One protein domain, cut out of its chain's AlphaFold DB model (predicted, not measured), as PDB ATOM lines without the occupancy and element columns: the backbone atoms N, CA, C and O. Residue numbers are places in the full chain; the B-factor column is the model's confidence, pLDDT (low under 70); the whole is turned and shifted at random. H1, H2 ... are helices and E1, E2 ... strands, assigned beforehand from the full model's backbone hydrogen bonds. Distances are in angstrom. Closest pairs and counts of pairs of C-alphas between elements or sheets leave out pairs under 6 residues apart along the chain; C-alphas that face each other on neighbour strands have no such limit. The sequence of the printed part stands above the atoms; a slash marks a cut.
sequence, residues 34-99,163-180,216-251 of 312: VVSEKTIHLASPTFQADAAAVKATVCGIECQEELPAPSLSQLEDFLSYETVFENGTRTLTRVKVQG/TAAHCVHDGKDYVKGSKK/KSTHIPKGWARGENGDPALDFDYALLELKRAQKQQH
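What this domain is: This is residues 34 to 99, 163 to 180 and 216 to 251 of the 312 residues of the protein "(mimic poison frog) hypothetical protein" of Ranitomeya imitator (mimic poison frog) (UniProt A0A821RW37). What shape? There is little regular structure: a twisted antiparallel sheet, E1 E3 E2 E4 E5, H2 packed on E3 and a long loop to H1. What else? The printed part has 120 residues, is mixed and compact, with radius of gyration of the C-alphas 15.0 A, and spans 42 by 36 by 35 A.

How they stand to each other: Which strands pair? E1, residues 34 to 42, and E3, residues 90 to 98, are antiparallel, N 40 and O 92 2.8 A apart. Which helix is on the sheet? H2, residues 72 to 79, is, its closest C-alphas to E3, 76 and 96, 5.7 A apart.

Where its parts are: What remains? H1 holds residues 61 to 64, E2 81 to 85, E4 216 to 221, E5 239 to 243. Which anchors help? C-alpha 34 stands at (21.629, -19.850, 38.362), C-alpha 243 at (18.571, -10.950, 18.745).

The domain as a whole: Is it cut? Cuts after residues 99 and 180 leave gaps of 26.8 A and 9.2 A. Where is confidence low? Residues 51 to 67 and 227 to 232 have pLDDT under 70.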
ATOM      1  N   VAL A  34      22.851 -20.636  38.173       91.00
ATOM      2  CA  VAL A  34      21.629 -19.850  38.362       91.00
ATOM      3  C   VAL A  34      20.483 -20.568  37.653       91.00
ATOM      4  O   VAL A  34      20.513 -20.743  36.435       91.00
ATOM      5  N   VAL A  35      19.476 -21.001  38.409       94.12
ATOM      6  CA  VAL A  35      18.338 -21.780  37.898       94.12
ATOM      7  C   VAL A  35      17.047 -20.986  38.071       94.12
ATOM      8  O   VAL A  35      16.831 -20.369  39.111       94.12
ATOM      9  N   SER A  36      16.171 -20.989  37.060       95.00
ATOM     10  CA  SER A  36      14.869 -20.318  37.152       95.00
ATOM     11  C   SER A  36      13.920 -21.082  38.070       95.00
ATOM     12  O   SER A  36      13.603 -22.240  37.805       95.00
ATOM     13  N   GLU A  37      13.422 -20.409  39.102       95.50
ATOM     14  CA  GLU A  37      12.440 -20.944  40.047       95.50
ATOM     15  C   GLU A  37      11.015 -20.651  39.576       95.50
ATOM     16  O   GLU A  37      10.190 -21.552  39.434       95.50
ATOM     17  N   LYS A  38      10.713 -19.374  39.319       96.69
ATOM     18  CA  LYS A  38       9.361 -18.926  38.974       96.69
ATOM     19  C   LYS A  38       9.397 -17.723  38.049       96.69
ATOM     20  O   LYS A  38      10.164 -16.795  38.272       96.69
ATOM     21  N   THR A  39       8.497 -17.700  37.070       97.31
ATOM     22  CA  THR A  39       8.285 -16.540  36.192       97.31
ATOM     23  C   THR A  39       6.930 -15.906  36.483       97.31
ATOM     24  O   THR A  39       5.928 -16.607  36.621       97.31
ATOM     25  N   ILE A  40       6.897 -14.581  36.613       97.12
ATOM     26  CA  ILE A  40       5.709 -13.802  36.982       97.12
ATOM     27  C   ILE A  40       5.516 -12.690  35.953       97.12
ATOM     28  O   ILE A  40       6.466 -11.990  35.617       97.12
ATOM     29  N   HIS A  41       4.293 -12.495  35.461       96.75
ATOM     30  CA  HIS A  41       3.978 -11.358  34.596       96.75
ATOM     31  C   HIS A  41       3.934 -10.053  35.395       96.75
ATOM     32  O   HIS A  41       3.330  -9.990  36.463       96.75
ATOM     33  N   LEU A  42       4.557  -9.009  34.852       94.25
ATOM     34  CA  LEU A  42       4.533  -7.658  35.404       94.25
ATOM     35  C   LEU A  42       3.726  -6.722  34.500       94.25
ATOM     36  O   LEU A  42       3.482  -7.012  33.326       94.25
ATOM     37  N   ALA A  43       3.367  -5.552  35.034       93.38
ATOM     38  CA  ALA A  43       2.819  -4.466  34.229       93.38
ATOM     39  C   ALA A  43       3.788  -4.103  33.094       93.38
ATOM     40  O   ALA A  43       5.008  -4.100  33.291       93.38
ATOM     41  N   SER A  44       3.256  -3.796  31.911       93.50
ATOM     42  CA  SER A  44       4.090  -3.411  30.769       93.50
ATOM     43  C   SER A  44       4.820  -2.090  31.058       93.50
ATOM     44  O   SER A  44       4.210  -1.189  31.634       93.50
ATOM     45  N   PRO A  45       6.100  -1.959  30.673       93.19
ATOM     46  CA  PRO A  45       6.866  -0.735  30.875       93.19
ATOM     47  C   PRO A  45       6.329   0.406  30.010       93.19
ATOM     48  O   PRO A  45       5.756   0.189  28.935       93.19
ATOM     49  N   THR A  46       6.551   1.634  30.469       92.62
ATOM     50  CA  THR A  46       6.084   2.840  29.780       92.62
ATOM     51  C   THR A  46       7.026   3.277  28.660       92.62
ATOM     52  O   THR A  46       6.583   3.924  27.709       92.62
ATOM     53  N   PHE A  47       8.294   2.858  28.710       92.25
ATOM     54  CA  PHE A  47       9.352   3.239  27.768       92.25
ATOM     55  C   PHE A  47       9.594   4.755  27.697       92.25
ATOM     56  O   PHE A  47       9.803   5.310  26.610       92.25
ATOM     57  N   GLN A  48       9.518   5.436  28.839       89.75
ATOM     58  CA  GLN A  48       9.625   6.893  28.931       89.75
ATOM     59  C   GLN A  48      10.921   7.370  29.585       89.75
ATOM     60  O   GLN A  48      11.175   8.575  29.575       89.75
ATOM     61  N   ALA A  49      11.758   6.462  30.086       85.12
ATOM     62  CA  ALA A  49      13.032   6.848  30.669       85.12
ATOM     63  C   ALA A  49      13.956   7.494  29.625       85.12
ATOM     64  O   ALA A  49      14.000   7.111  28.448       85.12
ATOM     65  N   ASP A  50      14.720   8.488  30.059       80.56
ATOM     66  CA  ASP A  50      15.800   9.028  29.249       80.56
ATOM     67  C   ASP A  50      17.032   8.137  29.396       80.56
ATOM     68  O   ASP A  50      17.313   7.615  30.474       80.56
ATOM     69  N   ALA A  51      17.804   7.990  28.317       66.88
ATOM     70  CA  ALA A  51      19.140   7.400  28.376       66.88
ATOM     71  C   ALA A  51      20.092   8.387  29.079       66.88
ATOM     72  O   ALA A  51      20.976   8.985  28.467       66.88
ATOM     73  N   ALA A  52      19.829   8.667  30.352       58.62
ATOM     74  CA  ALA A  52      20.608   9.584  31.152       58.62
ATOM     75  C   ALA A  52      21.885   8.891  31.630       58.62
ATOM     76  O   ALA A  52      21.911   7.701  31.940       58.62
ATOM     77  N   ALA A  53      22.959   9.672  31.732       55.75
ATOM     78  CA  ALA A  53      24.116   9.290  32.518       55.75
ATOM     79  C   ALA A  53      23.639   9.007  33.946       55.75
ATOM     80  O   ALA A  53      23.169   9.924  34.619       55.75
ATOM     81  N   VAL A  54      23.736   7.744  34.364       54.22
ATOM     82  CA  VAL A  54      23.432   7.269  35.716       54.22
ATOM     83  C   VAL A  54      23.911   8.307  36.734       54.22
ATOM     84  O   VAL A  54      25.109   8.568  36.842       54.22
ATOM     85  N   LYS A  55      22.956   8.940  37.429       51.84
ATOM     86  CA  LYS A  55      23.202   9.848  38.562       51.84
ATOM     87  C   LYS A  55      23.472   9.078  39.857       51.84
ATOM     88  O   LYS A  55      23.579   9.710  40.903       51.84
ATOM     89  N   ALA A  56      23.559   7.746  39.802       55.41
ATOM     90  CA  ALA A  56      23.930   6.956  40.963       55.41
ATOM     91  C   ALA A  56      25.306   7.411  41.438       55.41
ATOM     92  O   ALA A  56      26.245   7.589  40.655       55.41
ATOM     93  N   THR A  57      25.387   7.658  42.733       54.41
ATOM     94  CA  THR A  57      26.614   8.039  43.398       54.41
ATOM     95  C   THR A  57      27.583   6.866  43.288       54.41
ATOM     96  O   THR A  57      27.418   5.856  43.963       54.41
ATOM     97  N   VAL A  58      28.549   6.965  42.372       56.78
ATOM     98  CA  VAL A  58      29.492   5.879  42.100       56.78
ATOM     99  C   VAL A  58      30.437   5.749  43.289       56.78
ATOM    100  O   VAL A  58      31.256   6.637  43.550       56.78
ATOM    101  N   CYS A  59      30.300   4.639  44.004       61.69
ATOM    102  CA  CYS A  59      31.301   4.155  44.934       61.69
ATOM    103  C   CYS A  59      32.493   3.619  44.122       61.69
ATOM    104  O   CYS A  59      32.312   2.916  43.130       61.69
ATOM    105  N   GLY A  60      33.708   4.052  44.460       57.97
ATOM    106  CA  GLY A  60      34.924   3.481  43.881       57.97
ATOM    107  C   GLY A  60      35.251   2.121  44.499       57.97
ATOM    108  O   GLY A  60      34.645   1.743  45.494       57.97
ATOM    109  N   ILE A  61      36.266   1.438  43.962       60.03
ATOM    110  CA  ILE A  61      36.768   0.157  44.499       60.03
ATOM    111  C   ILE A  61      36.998   0.193  46.024       60.03
ATOM    112  O   ILE A  61      36.635  -0.743  46.719       60.03
ATOM    113  N   GLU A  62      37.464   1.332  46.548       60.34
ATOM    114  CA  GLU A  62      37.773   1.557  47.969       60.34
ATOM    115  C   GLU A  62      36.574   1.373  48.913       60.34
ATOM    116  O   GLU A  62      36.748   0.900  50.024       60.34
ATOM    117  N   CYS A  63      35.359   1.747  48.502       61.91
ATOM    118  CA  CYS A  63      34.172   1.559  49.346       61.91
ATOM    119  C   CYS A  63      33.396   0.288  49.011       61.91
ATOM    120  O   CYS A  63      32.533  -0.102  49.787       61.91
ATOM    121  N   GLN A  64      33.693  -0.352  47.878       62.03
ATOM    122  CA  GLN A  64      33.087  -1.620  47.489       62.03
ATOM    123  C   GLN A  64      33.548  -2.746  48.421       62.03
ATOM    124  O   GLN A  64      32.739  -3.576  48.825       62.03
ATOM    125  N   GLU A  65      34.834  -2.742  48.785       62.28
ATOM    126  CA  GLU A  65      35.450  -3.732  49.678       62.28
ATOM    127  C   GLU A  65      34.893  -3.678  51.108       62.28
ATOM    128  O   GLU A  65      34.873  -4.689  51.805       62.28
ATOM    129  N   GLU A  66      34.394  -2.516  51.537       63.78
ATOM    130  CA  GLU A  66      33.810  -2.332  52.870       63.78
ATOM    131  C   GLU A  66      32.328  -2.734  52.952       63.78
ATOM    132  O   GLU A  66      31.759  -2.756  54.047       63.78
ATOM    133  N   LEU A  67      31.672  -3.035  51.823       65.12
ATOM    134  CA  LEU A  67      30.266  -3.433  51.833       65.12
ATOM    135  C   LEU A  67      30.124  -4.893  52.288       65.12
ATOM    136  O   LEU A  67      30.817  -5.772  51.774       65.12
ATOM    137  N   PRO A  68      29.196  -5.189  53.216       71.75
ATOM    138  CA  PRO A  68      28.971  -6.556  53.658       71.75
ATOM    139  C   PRO A  68      28.502  -7.423  52.486       71.75
ATOM    140  O   PRO A  68      27.647  -7.013  51.694       71.75
ATOM    141  N   ALA A  69      29.041  -8.642  52.400       73.06
ATOM    142  CA  ALA A  69      28.606  -9.614  51.408       73.06
ATOM    143  C   ALA A  69      27.097  -9.898  51.566       73.06
ATOM    144  O   ALA A  69      26.615 -10.052  52.695       73.06
ATOM    145  N   PRO A  70      26.329  -9.969  50.464       80.44
ATOM    146  CA  PRO A  70      24.900 -10.233  50.544       80.44
ATOM    147  C   PRO A  70      24.637 -11.650  51.059       80.44
ATOM    148  O   PRO A  70      25.375 -12.591  50.755       80.44
ATOM    149  N   SER A  71      23.533 -11.828  51.783       87.69
ATOM    150  CA  SER A  71      23.030 -13.168  52.087       87.69
ATOM    151  C   SER A  71      22.646 -13.911  50.798       87.69
ATOM    152  O   SER A  71      22.371 -13.290  49.767       87.69
ATOM    153  N   LEU A  72      22.551 -15.246  50.849       89.06
ATOM    154  CA  LEU A  72      22.124 -16.048  49.692       89.06
ATOM    155  C   LEU A  72      20.781 -15.558  49.122       89.06
ATOM    156  O   LEU A  72      20.638 -15.414  47.914       89.06
ATOM    157  N   SER A  73      19.810 -15.251  49.989       89.38
ATOM    158  CA  SER A  73      18.487 -14.781  49.565       89.38
ATOM    159  C   SER A  73      18.531 -13.396  48.920       89.38
ATOM    160  O   SER A  73      17.801 -13.147  47.963       89.38
ATOM    161  N   GLN A  74      19.399 -12.503  49.405       88.31
ATOM    162  CA  GLN A  74      19.627 -11.202  48.778       88.31
ATOM    163  C   GLN A  74      20.295 -11.359  47.412       88.31
ATOM    164  O   GLN A  74      19.882 -10.709  46.456       88.31
ATOM    165  N   LEU A  75      21.284 -12.248  47.299       88.88
ATOM    166  CA  LEU A  75      21.957 -12.534  46.035       88.88
ATOM    167  C   LEU A  75      20.987 -13.124  45.001       88.88
ATOM    168  O   LEU A  75      20.953 -12.664  43.864       88.88
ATOM    169  N   GLU A  76      20.163 -14.093  45.398       92.75
ATOM    170  CA  GLU A  76      19.089 -14.650  44.566       92.75
ATOM    171  C   GLU A  76      18.103 -13.571  44.107       92.75
ATOM    172  O   GLU A  76      17.700 -13.544  42.941       92.75
ATOM    173  N   ASP A  77      17.738 -12.642  44.993       92.00
ATOM    174  CA  ASP A  77      16.866 -11.525  44.639       92.00
ATOM    175  C   ASP A  77      17.538 -10.574  43.642       92.00
ATOM    176  O   ASP A  77      16.906 -10.185  42.664       92.00
ATOM    177  N   PHE A  78      18.821 -10.244  43.818       90.56
ATOM    178  CA  PHE A  78      19.550  -9.368  42.896       90.56
ATOM    179  C   PHE A  78      19.808 -10.005  41.524       90.56
ATOM    180  O   PHE A  78      19.734  -9.302  40.512       90.56
ATOM    181  N   LEU A  79      20.076 -11.315  41.485       92.19
ATOM    182  CA  LEU A  79      20.300 -12.089  40.258       92.19
ATOM    183  C   LEU A  79      19.005 -12.480  39.540       92.19
ATOM    184  O   LEU A  79      19.043 -12.834  38.361       92.19
ATOM    185  N   SER A  80      17.860 -12.409  40.224       95.56
ATOM    186  CA  SER A  80      16.557 -12.475  39.559       95.56
ATOM    187  C   SER A  80      16.484 -11.369  38.512       95.56
ATOM    188  O   SER A  80      17.098 -10.322  38.681       95.56
ATOM    189  N   TYR A  81      15.769 -11.573  37.410       96.31
ATOM    190  CA  TYR A  81      15.847 -10.647  36.279       96.31
ATOM    191  C   TYR A  81      14.493 -10.374  35.638       96.31
ATOM    192  O   TYR A  81      13.621 -11.241  35.548       96.31
ATOM    193  N   GLU A  82      14.329  -9.147  35.157       95.81
ATOM    194  CA  GLU A  82      13.214  -8.745  34.315       95.81
ATOM    195  C   GLU A  82      13.523  -9.063  32.852       95.81
ATOM    196  O   GLU A  82      14.639  -8.862  32.372       95.81
ATOM    197  N   THR A  83      12.518  -9.545  32.126       97.12
ATOM    198  CA  THR A  83      12.572  -9.749  30.680       97.12
ATOM    199  C   THR A  83      11.500  -8.907  30.013       97.12
ATOM    200  O   THR A  83      10.314  -9.049  30.316       97.12
ATOM    201  N   VAL A  84      11.907  -8.050  29.078       97.00
ATOM    202  CA  VAL A  84      10.991  -7.314  28.200       97.00
ATOM    203  C   VAL A  84      11.086  -7.856  26.789       97.00
ATOM    204  O   VAL A  84      12.167  -7.932  26.205       97.00
ATOM    205  N   PHE A  85       9.932  -8.207  26.235       96.75
ATOM    206  CA  PHE A  85       9.800  -8.785  24.904       96.75
ATOM    207  C   PHE A  85       9.438  -7.717  23.861       96.75
ATOM    208  O   PHE A  85       8.933  -6.641  24.177       96.75
ATOM    209  N   GLU A  86       9.650  -8.025  22.579       93.62
ATOM    210  CA  GLU A  86       9.338  -7.134  21.445       93.62
ATOM    211  C   GLU A  86       7.872  -6.656  21.400       93.62
ATOM    212  O   GLU A  86       7.586  -5.552  20.927       93.62
ATOM    213  N   ASN A  87       6.936  -7.482  21.874       92.50
ATOM    214  CA  ASN A  87       5.512  -7.145  21.981       92.50
ATOM    215  C   ASN A  87       5.225  -6.125  23.111       92.50
ATOM    216  O   ASN A  87       4.132  -5.566  23.167       92.50
ATOM    217  N   GLY A  88       6.210  -5.833  23.964       92.62
ATOM    218  CA  GLY A  88       6.102  -4.952  25.122       92.62
ATOM    219  C   GLY A  88       5.690  -5.652  26.416       92.62
ATOM    220  O   GLY A  88       5.608  -4.976  27.435       92.62
ATOM    221  N   THR A  89       5.449  -6.968  26.410       95.50
ATOM    222  CA  THR A  89       5.160  -7.701  27.650       95.50
ATOM    223  C   THR A  89       6.403  -7.781  28.522       95.50
ATOM    224  O   THR A  89       7.519  -7.879  28.003       95.50
ATOM    225  N   ARG A  90       6.196  -7.782  29.842       96.25
ATOM    226  CA  ARG A  90       7.260  -7.846  30.842       96.25
ATOM    227  C   ARG A  90       7.031  -8.988  31.820       96.25
ATOM    228  O   ARG A  90       5.907  -9.202  32.276       96.25
ATOM    229  N   THR A  91       8.097  -9.702  32.148       97.25
ATOM    230  CA  THR A  91       8.088 -10.780  33.141       97.25
ATOM    231  C   THR A  91       9.256 -10.636  34.102       97.25
ATOM    232  O   THR A  91      10.322 -10.188  33.702       97.25
ATOM    233  N   LEU A  92       9.072 -11.058  35.347       96.69
ATOM    234  CA  LEU A  92      10.128 -11.234  36.337       96.69
ATOM    235  C   LEU A  92      10.396 -12.725  36.511       96.69
ATOM    236  O   LEU A  92       9.486 -13.467  36.889       96.69
ATOM    237  N   THR A  93      11.635 -13.142  36.288       97.56
ATOM    238  CA  THR A  93      12.099 -14.500  36.573       97.56
ATOM    239  C   THR A  93      12.878 -14.492  37.879       97.56
ATOM    240  O   THR A  93      13.949 -13.893  37.973       97.56
ATOM    241  N   ARG A  94      12.330 -15.165  38.892       96.94
ATOM    242  CA  ARG A  94      13.014 -15.446  40.155       96.94
ATOM    243  C   ARG A  94      13.970 -16.609  39.975       96.94
ATOM    244  O   ARG A  94      13.632 -17.580  39.291       96.94
ATOM    245  N   VAL A  95      15.141 -16.506  40.589       96.19
ATOM    246  CA  VAL A  95      16.208 -17.497  40.443       96.19
ATOM    247  C   VAL A  95      16.647 -18.067  41.783       96.19
ATOM    248  O   VAL A  95      16.518 -17.424  42.821       96.19
ATOM    249  N   LYS A  96      17.201 -19.276  41.727       94.94
ATOM    250  CA  LYS A  96      17.917 -19.932  42.819       94.94
ATOM    251  C   LYS A  96      19.359 -20.165  42.411       94.94
ATOM    252  O   LYS A  96      19.610 -20.527  41.258       94.94
ATOM    253  N   VAL A  97      20.290 -19.961  43.340       91.88
ATOM    254  CA  VAL A  97      21.714 -20.197  43.076       91.88
ATOM    255  C   VAL A  97      22.144 -21.506  43.720       91.88
ATOM    256  O   VAL A  97      22.011 -21.696  44.924       91.88
ATOM    257  N   GLN A  98      22.663 -22.420  42.906       88.50
ATOM    258  CA  GLN A  98      23.137 -23.730  43.340       88.50
ATOM    259  C   GLN A  98      24.666 -23.782  43.333       88.50
ATOM    260  O   GLN A  98      25.315 -23.221  42.448       88.50
ATOM    261  N   GLY A  99      25.245 -24.490  44.306       77.75
ATOM    262  CA  GLY A  99      26.694 -24.704  44.388       77.75
ATOM    263  C   GLY A  99      27.495 -23.543  44.988       77.75
ATOM    264  O   GLY A  99      28.720 -23.575  44.920       77.75
ATOM    265  N   THR A 163      25.540  -5.769  27.025       95.69
ATOM    266  CA  THR A 163      25.593  -4.306  27.103       95.69
ATOM    267  C   THR A 163      25.411  -3.845  28.552       95.69
ATOM    268  O   THR A 163      25.187  -4.676  29.427       95.69
ATOM    269  N   ALA A 164      25.499  -2.542  28.817       92.75
ATOM    270  CA  ALA A 164      25.195  -1.996  30.136       92.75
ATOM    271  C   ALA A 164      23.680  -1.922  30.358       92.75
ATOM    272  O   ALA A 164      22.925  -1.627  29.424       92.75
ATOM    273  N   ALA A 165      23.222  -2.129  31.588       93.12
ATOM    274  CA  ALA A 165      21.804  -2.012  31.912       93.12
ATOM    275  C   ALA A 165      21.309  -0.571  31.724       93.12
ATOM    276  O   ALA A 165      20.236  -0.358  31.151       93.12
ATOM    277  N   HIS A 166      22.132   0.425  32.062       89.75
ATOM    278  CA  HIS A 166      21.800   1.838  31.872       89.75
ATOM    279  C   HIS A 166      21.574   2.245  30.410       89.75
ATOM    280  O   HIS A 166      20.960   3.274  30.129       89.75
ATOM    281  N   CYS A 167      22.055   1.449  29.451       91.50
ATOM    282  CA  CYS A 167      21.812   1.689  28.030       91.50
ATOM    283  C   CYS A 167      20.372   1.397  27.602       91.50
ATOM    284  O   CYS A 167      19.963   1.811  26.509       91.50
ATOM    285  N   VAL A 168      19.632   0.652  28.427       93.62
ATOM    286  CA  VAL A 168      18.276   0.186  28.138       93.62
ATOM    287  C   VAL A 168      17.271   0.486  29.256       93.62
ATOM    288  O   VAL A 168      16.075   0.453  28.968       93.62
ATOM    289  N   HIS A 169      17.721   0.819  30.474       92.31
ATOM    290  CA  HIS A 169      16.884   1.011  31.666       92.31
ATOM    291  C   HIS A 169      17.513   1.982  32.679       92.31
ATOM    292  O   HIS A 169      18.691   1.846  32.984       92.31
ATOM    293  N   ASP A 170      16.754   2.910  33.264       87.56
ATOM    294  CA  ASP A 170      17.287   3.941  34.184       87.56
ATOM    295  C   ASP A 170      17.283   3.554  35.678       87.56
ATOM    296  O   ASP A 170      17.686   4.338  36.534       87.56
ATOM    297  N   GLY A 171      16.822   2.342  35.984       86.75
ATOM    298  CA  GLY A 171      16.615   1.833  37.345       86.75
ATOM    299  C   GLY A 171      15.134   1.760  37.730       86.75
ATOM    300  O   GLY A 171      14.778   0.976  38.609       86.75
ATOM    301  N   LYS A 172      14.262   2.476  37.005       87.88
ATOM    302  CA  LYS A 172      12.806   2.496  37.201       87.88
ATOM    303  C   LYS A 172      12.022   2.039  35.970       87.88
ATOM    304  O   LYS A 172      11.099   1.240  36.111       87.88
ATOM    305  N   ASP A 173      12.364   2.546  34.787       91.00
ATOM    306  CA  ASP A 173      11.707   2.216  33.520       91.00
ATOM    307  C   ASP A 173      12.720   2.032  32.377       91.00
ATOM    308  O   ASP A 173      13.897   2.402  32.439       91.00
ATOM    309  N   TYR A 174      12.246   1.436  31.286       93.00
ATOM    310  CA  TYR A 174      13.025   1.235  30.073       93.00
ATOM    311  C   TYR A 174      13.194   2.543  29.297       93.00
ATOM    312  O   TYR A 174      12.264   3.343  29.168       93.00
ATOM    313  N   VAL A 175      14.374   2.747  28.710       92.88
ATOM    314  CA  VAL A 175      14.661   3.977  27.963       92.88
ATOM    315  C   VAL A 175      13.835   4.081  26.681       92.88
ATOM    316  O   VAL A 175      13.467   3.083  26.042       92.88
ATOM    317  N   LYS A 176      13.577   5.319  26.259       91.31
ATOM    318  CA  LYS A 176      12.888   5.634  25.003       91.31
ATOM    319  C   LYS A 176      13.535   4.902  23.825       91.31
ATOM    320  O   LYS A 176      14.741   4.955  23.595       91.31
ATOM    321  N   GLY A 177      12.701   4.225  23.039       88.44
ATOM    322  CA  GLY A 177      13.134   3.460  21.866       88.44
ATOM    323  C   GLY A 177      13.506   1.999  22.141       88.44
ATOM    324  O   GLY A 177      13.577   1.229  21.179       88.44
ATOM    325  N   SER A 178      13.628   1.569  23.406       90.94
ATOM    326  CA  SER A 178      13.945   0.172  23.753       90.94
ATOM    327  C   SER A 178      12.885  -0.831  23.281       90.94
ATOM    328  O   SER A 178      13.225  -1.934  22.860       90.94
ATOM    329  N   LYS A 179      11.606  -0.437  23.190       92.94
ATOM    330  CA  LYS A 179      10.533  -1.284  22.621       92.94
ATOM    331  C   LYS A 179      10.811  -1.745  21.179       92.94
ATOM    332  O   LYS A 179      10.335  -2.786  20.727       92.94
ATOM    333  N   LYS A 180      11.557  -0.948  20.411       94.00
ATOM    334  CA  LYS A 180      11.955  -1.245  19.024       94.00
ATOM    335  C   LYS A 180      13.480  -1.258  18.889       94.00
ATOM    336  O   LYS A 180      14.003  -0.862  17.844       94.00
ATOM    337  N   LYS A 216      14.762  -9.301  20.200       98.00
ATOM    338  CA  LYS A 216      13.624 -10.166  20.526       98.00
ATOM    339  C   LYS A 216      13.213  -9.989  21.988       98.00
ATOM    340  O   LYS A 216      12.026  -9.818  22.266       98.00
ATOM    341  N   SER A 217      14.192 -10.012  22.887       98.00
ATOM    342  CA  SER A 217      14.008  -9.881  24.331       98.00
ATOM    343  C   SER A 217      15.213  -9.173  24.966       98.00
ATOM    344  O   SER A 217      16.323  -9.191  24.430       98.00
ATOM    345  N   THR A 218      14.979  -8.478  26.074       97.88
ATOM    346  CA  THR A 218      15.997  -7.771  26.866       97.88
ATOM    347  C   THR A 218      15.913  -8.254  28.303       97.88
ATOM    348  O   THR A 218      14.848  -8.123  28.903       97.88
ATOM    349  N   HIS A 219      17.018  -8.774  28.836       97.38
ATOM    350  CA  HIS A 219      17.124  -9.299  30.197       97.38
ATOM    351  C   HIS A 219      17.934  -8.335  31.061       97.38
ATOM    352  O   HIS A 219      19.044  -7.960  30.674       97.38
ATOM    353  N   ILE A 220      17.380  -7.936  32.205       95.44
ATOM    354  CA  ILE A 220      17.985  -6.966  33.128       95.44
ATOM    355  C   ILE A 220      17.903  -7.511  34.556       95.44
ATOM    356  O   ILE A 220      16.803  -7.860  34.987       95.44
ATOM    357  N   PRO A 221      19.011  -7.571  35.311       95.19
ATOM    358  CA  PRO A 221      18.984  -7.997  36.704       95.19
ATOM    359  C   PRO A 221      18.134  -7.067  37.570       95.19
ATOM    360  O   PRO A 221      18.137  -5.845  37.415       95.19
ATOM    361  N   LYS A 222      17.462  -7.636  38.560       92.81
ATOM    362  CA  LYS A 222      16.680  -6.903  39.555       92.81
ATOM    363  C   LYS A 222      17.585  -6.078  40.471       92.81
ATOM    364  O   LYS A 222      17.169  -5.025  40.947       92.81
ATOM    365  N   GLY A 223      18.841  -6.497  40.654       88.75
ATOM    366  CA  GLY A 223      19.875  -5.682  41.297       88.75
ATOM    367  C   GLY A 223      20.014  -4.286  40.669       88.75
ATOM    368  O   GLY A 223      20.273  -3.323  41.392       88.75
ATOM    369  N   TRP A 224      19.749  -4.163  39.361       90.19
ATOM    370  CA  TRP A 224      19.631  -2.889  38.649       90.19
ATOM    371  C   TRP A 224      18.214  -2.309  38.701       90.19
ATOM    372  O   TRP A 224      18.023  -1.149  39.065       90.19
ATOM    373  N   ALA A 225      17.206  -3.107  38.335       87.81
ATOM    374  CA  ALA A 225      15.804  -2.690  38.238       87.81
ATOM    375  C   ALA A 225      15.096  -2.658  39.609       87.81
ATOM    376  O   ALA A 225      14.058  -3.287  39.811       87.81
ATOM    377  N   ARG A 226      15.660  -1.929  40.580       74.88
ATOM    378  CA  ARG A 226      15.132  -1.851  41.956       74.88
ATOM    379  C   ARG A 226      13.853  -1.012  42.092       74.88
ATOM    380  O   ARG A 226      13.206  -1.059  43.140       74.88
ATOM    381  N   GLY A 227      13.450  -0.292  41.044       65.69
ATOM    382  CA  GLY A 227      12.212   0.485  41.028       65.69
ATOM    383  C   GLY A 227      12.283   1.713  41.940       65.69
ATOM    384  O   GLY A 227      13.284   2.421  41.975       65.69
ATOM    385  N   GLU A 228      11.203   2.006  42.665       52.66
ATOM    386  CA  GLU A 228      11.107   3.213  43.506       52.66
ATOM    387  C   GLU A 228      11.838   3.102  44.854       52.66
ATOM    388  O   GLU A 228      12.138   4.127  45.462       52.66
ATOM    389  N   ASN A 229      12.167   1.885  45.297       56.19
ATOM    390  CA  ASN A 229      12.605   1.605  46.671       56.19
ATOM    391  C   ASN A 229      14.128   1.513  46.858       56.19
ATOM    392  O   ASN A 229      14.586   1.128  47.933       56.19
ATOM    393  N   GLY A 230      14.934   1.841  45.846       63.44
ATOM    394  CA  GLY A 230      16.384   1.851  46.014       63.44
ATOM    395  C   GLY A 230      17.150   2.325  44.791       63.44
ATOM    396  O   GLY A 230      16.692   2.182  43.658       63.44
ATOM    397  N   ASP A 231      18.343   2.860  45.036       63.50
ATOM    398  CA  ASP A 231      19.269   3.233  43.974       63.50
ATOM    399  C   ASP A 231      19.787   1.981  43.242       63.50
ATOM    400  O   ASP A 231      20.030   0.948  43.887       63.50
ATOM    401  N   PRO A 232      19.962   2.047  41.908       65.12
ATOM    402  CA  PRO A 232      20.488   0.933  41.131       65.12
ATOM    403  C   PRO A 232      21.900   0.578  41.607       65.12
ATOM    404  O   PRO A 232      22.762   1.450  41.739       65.12
ATOM    405  N   ALA A 233      22.142  -0.710  41.849       74.31
ATOM    406  CA  ALA A 233      23.469  -1.193  42.205       74.31
ATOM    407  C   ALA A 233      24.317  -1.344  40.934       74.31
ATOM    408  O   ALA A 233      23.954  -2.083  40.017       74.31
ATOM    409  N   LEU A 234      25.445  -0.632  40.884       74.44
ATOM    410  CA  LEU A 234      26.324  -0.580  39.709       74.44
ATOM    411  C   LEU A 234      26.930  -1.942  39.349       74.44
ATOM    412  O   LEU A 234      27.186  -2.191  38.175       74.44
ATOM    413  N   ASP A 235      27.061  -2.849  40.320       79.06
ATOM    414  CA  ASP A 235      27.505  -4.239  40.106       79.06
ATOM    415  C   ASP A 235      26.604  -5.007  39.139       79.06
ATOM    416  O   ASP A 235      27.011  -5.989  38.523       79.06
ATOM    417  N   PHE A 236      25.367  -4.538  38.993       86.69
ATOM    418  CA  PHE A 236      24.356  -5.124  38.134       86.69
ATOM    419  C   PHE A 236      24.093  -4.278  36.884       86.69
ATOM    420  O   PHE A 236      23.080  -4.482  36.218       86.69
ATOM    421  N   ASP A 237      24.993  -3.352  36.526       88.69
ATOM    422  CA  ASP A 237      24.908  -2.542  35.302       88.69
ATOM    423  C   ASP A 237      25.265  -3.349  34.038       88.69
ATOM    424  O   ASP A 237      26.089  -2.957  33.212       88.69
ATOM    425  N   TYR A 238      24.619  -4.498  33.869       93.44
ATOM    426  CA  TYR A 238      24.718  -5.346  32.692       93.44
ATOM    427  C   TYR A 238      23.328  -5.768  32.213       93.44
ATOM    428  O   TYR A 238      22.396  -5.965  32.991       93.44
ATOM    429  N   ALA A 239      23.181  -5.925  30.904       96.44
ATOM    430  CA  ALA A 239      21.973  -6.422  30.270       96.44
ATOM    431  C   ALA A 239      22.323  -7.354  29.112       96.44
ATOM    432  O   ALA A 239      23.290  -7.133  28.376       96.44
ATOM    433  N   LEU A 240      21.491  -8.379  28.927       97.62
ATOM    434  CA  LEU A 240      21.631  -9.348  27.846       97.62
ATOM    435  C   LEU A 240      20.492  -9.183  26.840       97.62
ATOM    436  O   LEU A 240      19.313  -9.350  27.167       97.62
ATOM    437  N   LEU A 241      20.843  -8.873  25.595       98.31
ATOM    438  CA  LEU A 241      19.887  -8.702  24.503       98.31
ATOM    439  C   LEU A 241      19.872  -9.954  23.630       98.31
ATOM    440  O   LEU A 241      20.892 -10.298  23.034       98.31
ATOM    441  N   GLU A 242      18.712 -10.588  23.488       98.31
ATOM    442  CA  GLU A 242      18.510 -11.667  22.519       98.31
ATOM    443  C   GLU A 242      18.111 -11.063  21.167       98.31
ATOM    444  O   GLU A 242      17.169 -10.277  21.054       98.31
ATOM    445  N   LEU A 243      18.810 -11.424  20.100       98.25
ATOM    446  CA  LEU A 243      18.571 -10.950  18.745       98.25
ATOM    447  C   LEU A 243      17.569 -11.856  18.026       98.25
ATOM    448  O   LEU A 243      17.640 -13.077  18.108       98.25
ATOM    449  N   LYS A 244      16.695 -11.272  17.196       97.12
ATOM    450  CA  LYS A 244      15.766 -12.054  16.353       97.12
ATOM    451  C   LYS A 244      16.465 -12.941  15.320       97.12
ATOM    452  O   LYS A 244      15.831 -13.821  14.749       97.12
ATOM    453  N   ARG A 245      17.722 -12.641  14.983       96.19
ATOM    454  CA  ARG A 245      18.495 -13.370  13.974       96.19
ATOM    455  C   ARG A 245      19.935 -13.533  14.419       96.19
ATOM    456  O   ARG A 245      20.560 -12.544  14.815       96.19
ATOM    457  N   ALA A 246      20.452 -14.737  14.199       96.12
ATOM    458  CA  ALA A 246      21.853 -15.054  14.381       96.12
ATOM    459  C   ALA A 246      22.754 -14.155  13.531       96.12
ATOM    460  O   ALA A 246      22.510 -13.940  12.336       96.12
ATOM    461  N   GLN A 247      23.791 -13.620  14.162       94.25
ATOM    462  CA  GLN A 247      24.894 -12.961  13.483       94.25
ATOM    463  C   GLN A 247      25.890 -14.012  12.993       94.25
ATOM    464  O   GLN A 247      26.055 -15.065  13.597       94.25
ATOM    465  N   LYS A 248      26.530 -13.728  11.854       90.50
ATOM    466  CA  LYS A 248      27.526 -14.625  11.238       90.50
ATOM    467  C   LYS A 248      28.953 -14.316  11.697       90.50
ATOM    468  O   LYS A 248      29.888 -14.977  11.269       90.50
ATOM    469  N   GLN A 249      29.113 -13.242  12.458       87.81
ATOM    470  CA  GLN A 249      30.383 -12.776  12.980       87.81
ATOM    471  C   GLN A 249      30.814 -13.661  14.148       87.81
ATOM    472  O   GLN A 249      29.977 -14.290  14.800       87.81
ATOM    473  N   GLN A 250      32.119 -13.684  14.410       89.94
ATOM    474  CA  GLN A 250      32.641 -14.252  15.647       89.94
ATOM    475  C   GLN A 250      32.051 -13.495  16.846       89.94
ATOM    476  O   GLN A 250      31.626 -12.341  16.723       89.94
ATOM    477  N   HIS A 251      31.984 -14.171  17.984       90.19
ATOM    478  CA  HIS A 251      31.512 -13.630  19.252       90.19
ATOM    479  C   HIS A 251      32.565 -13.905  20.322       90.19
ATOM    480  O   HIS A 251      33.414 -14.776  20.145       90.19
TER     481      HIS A 251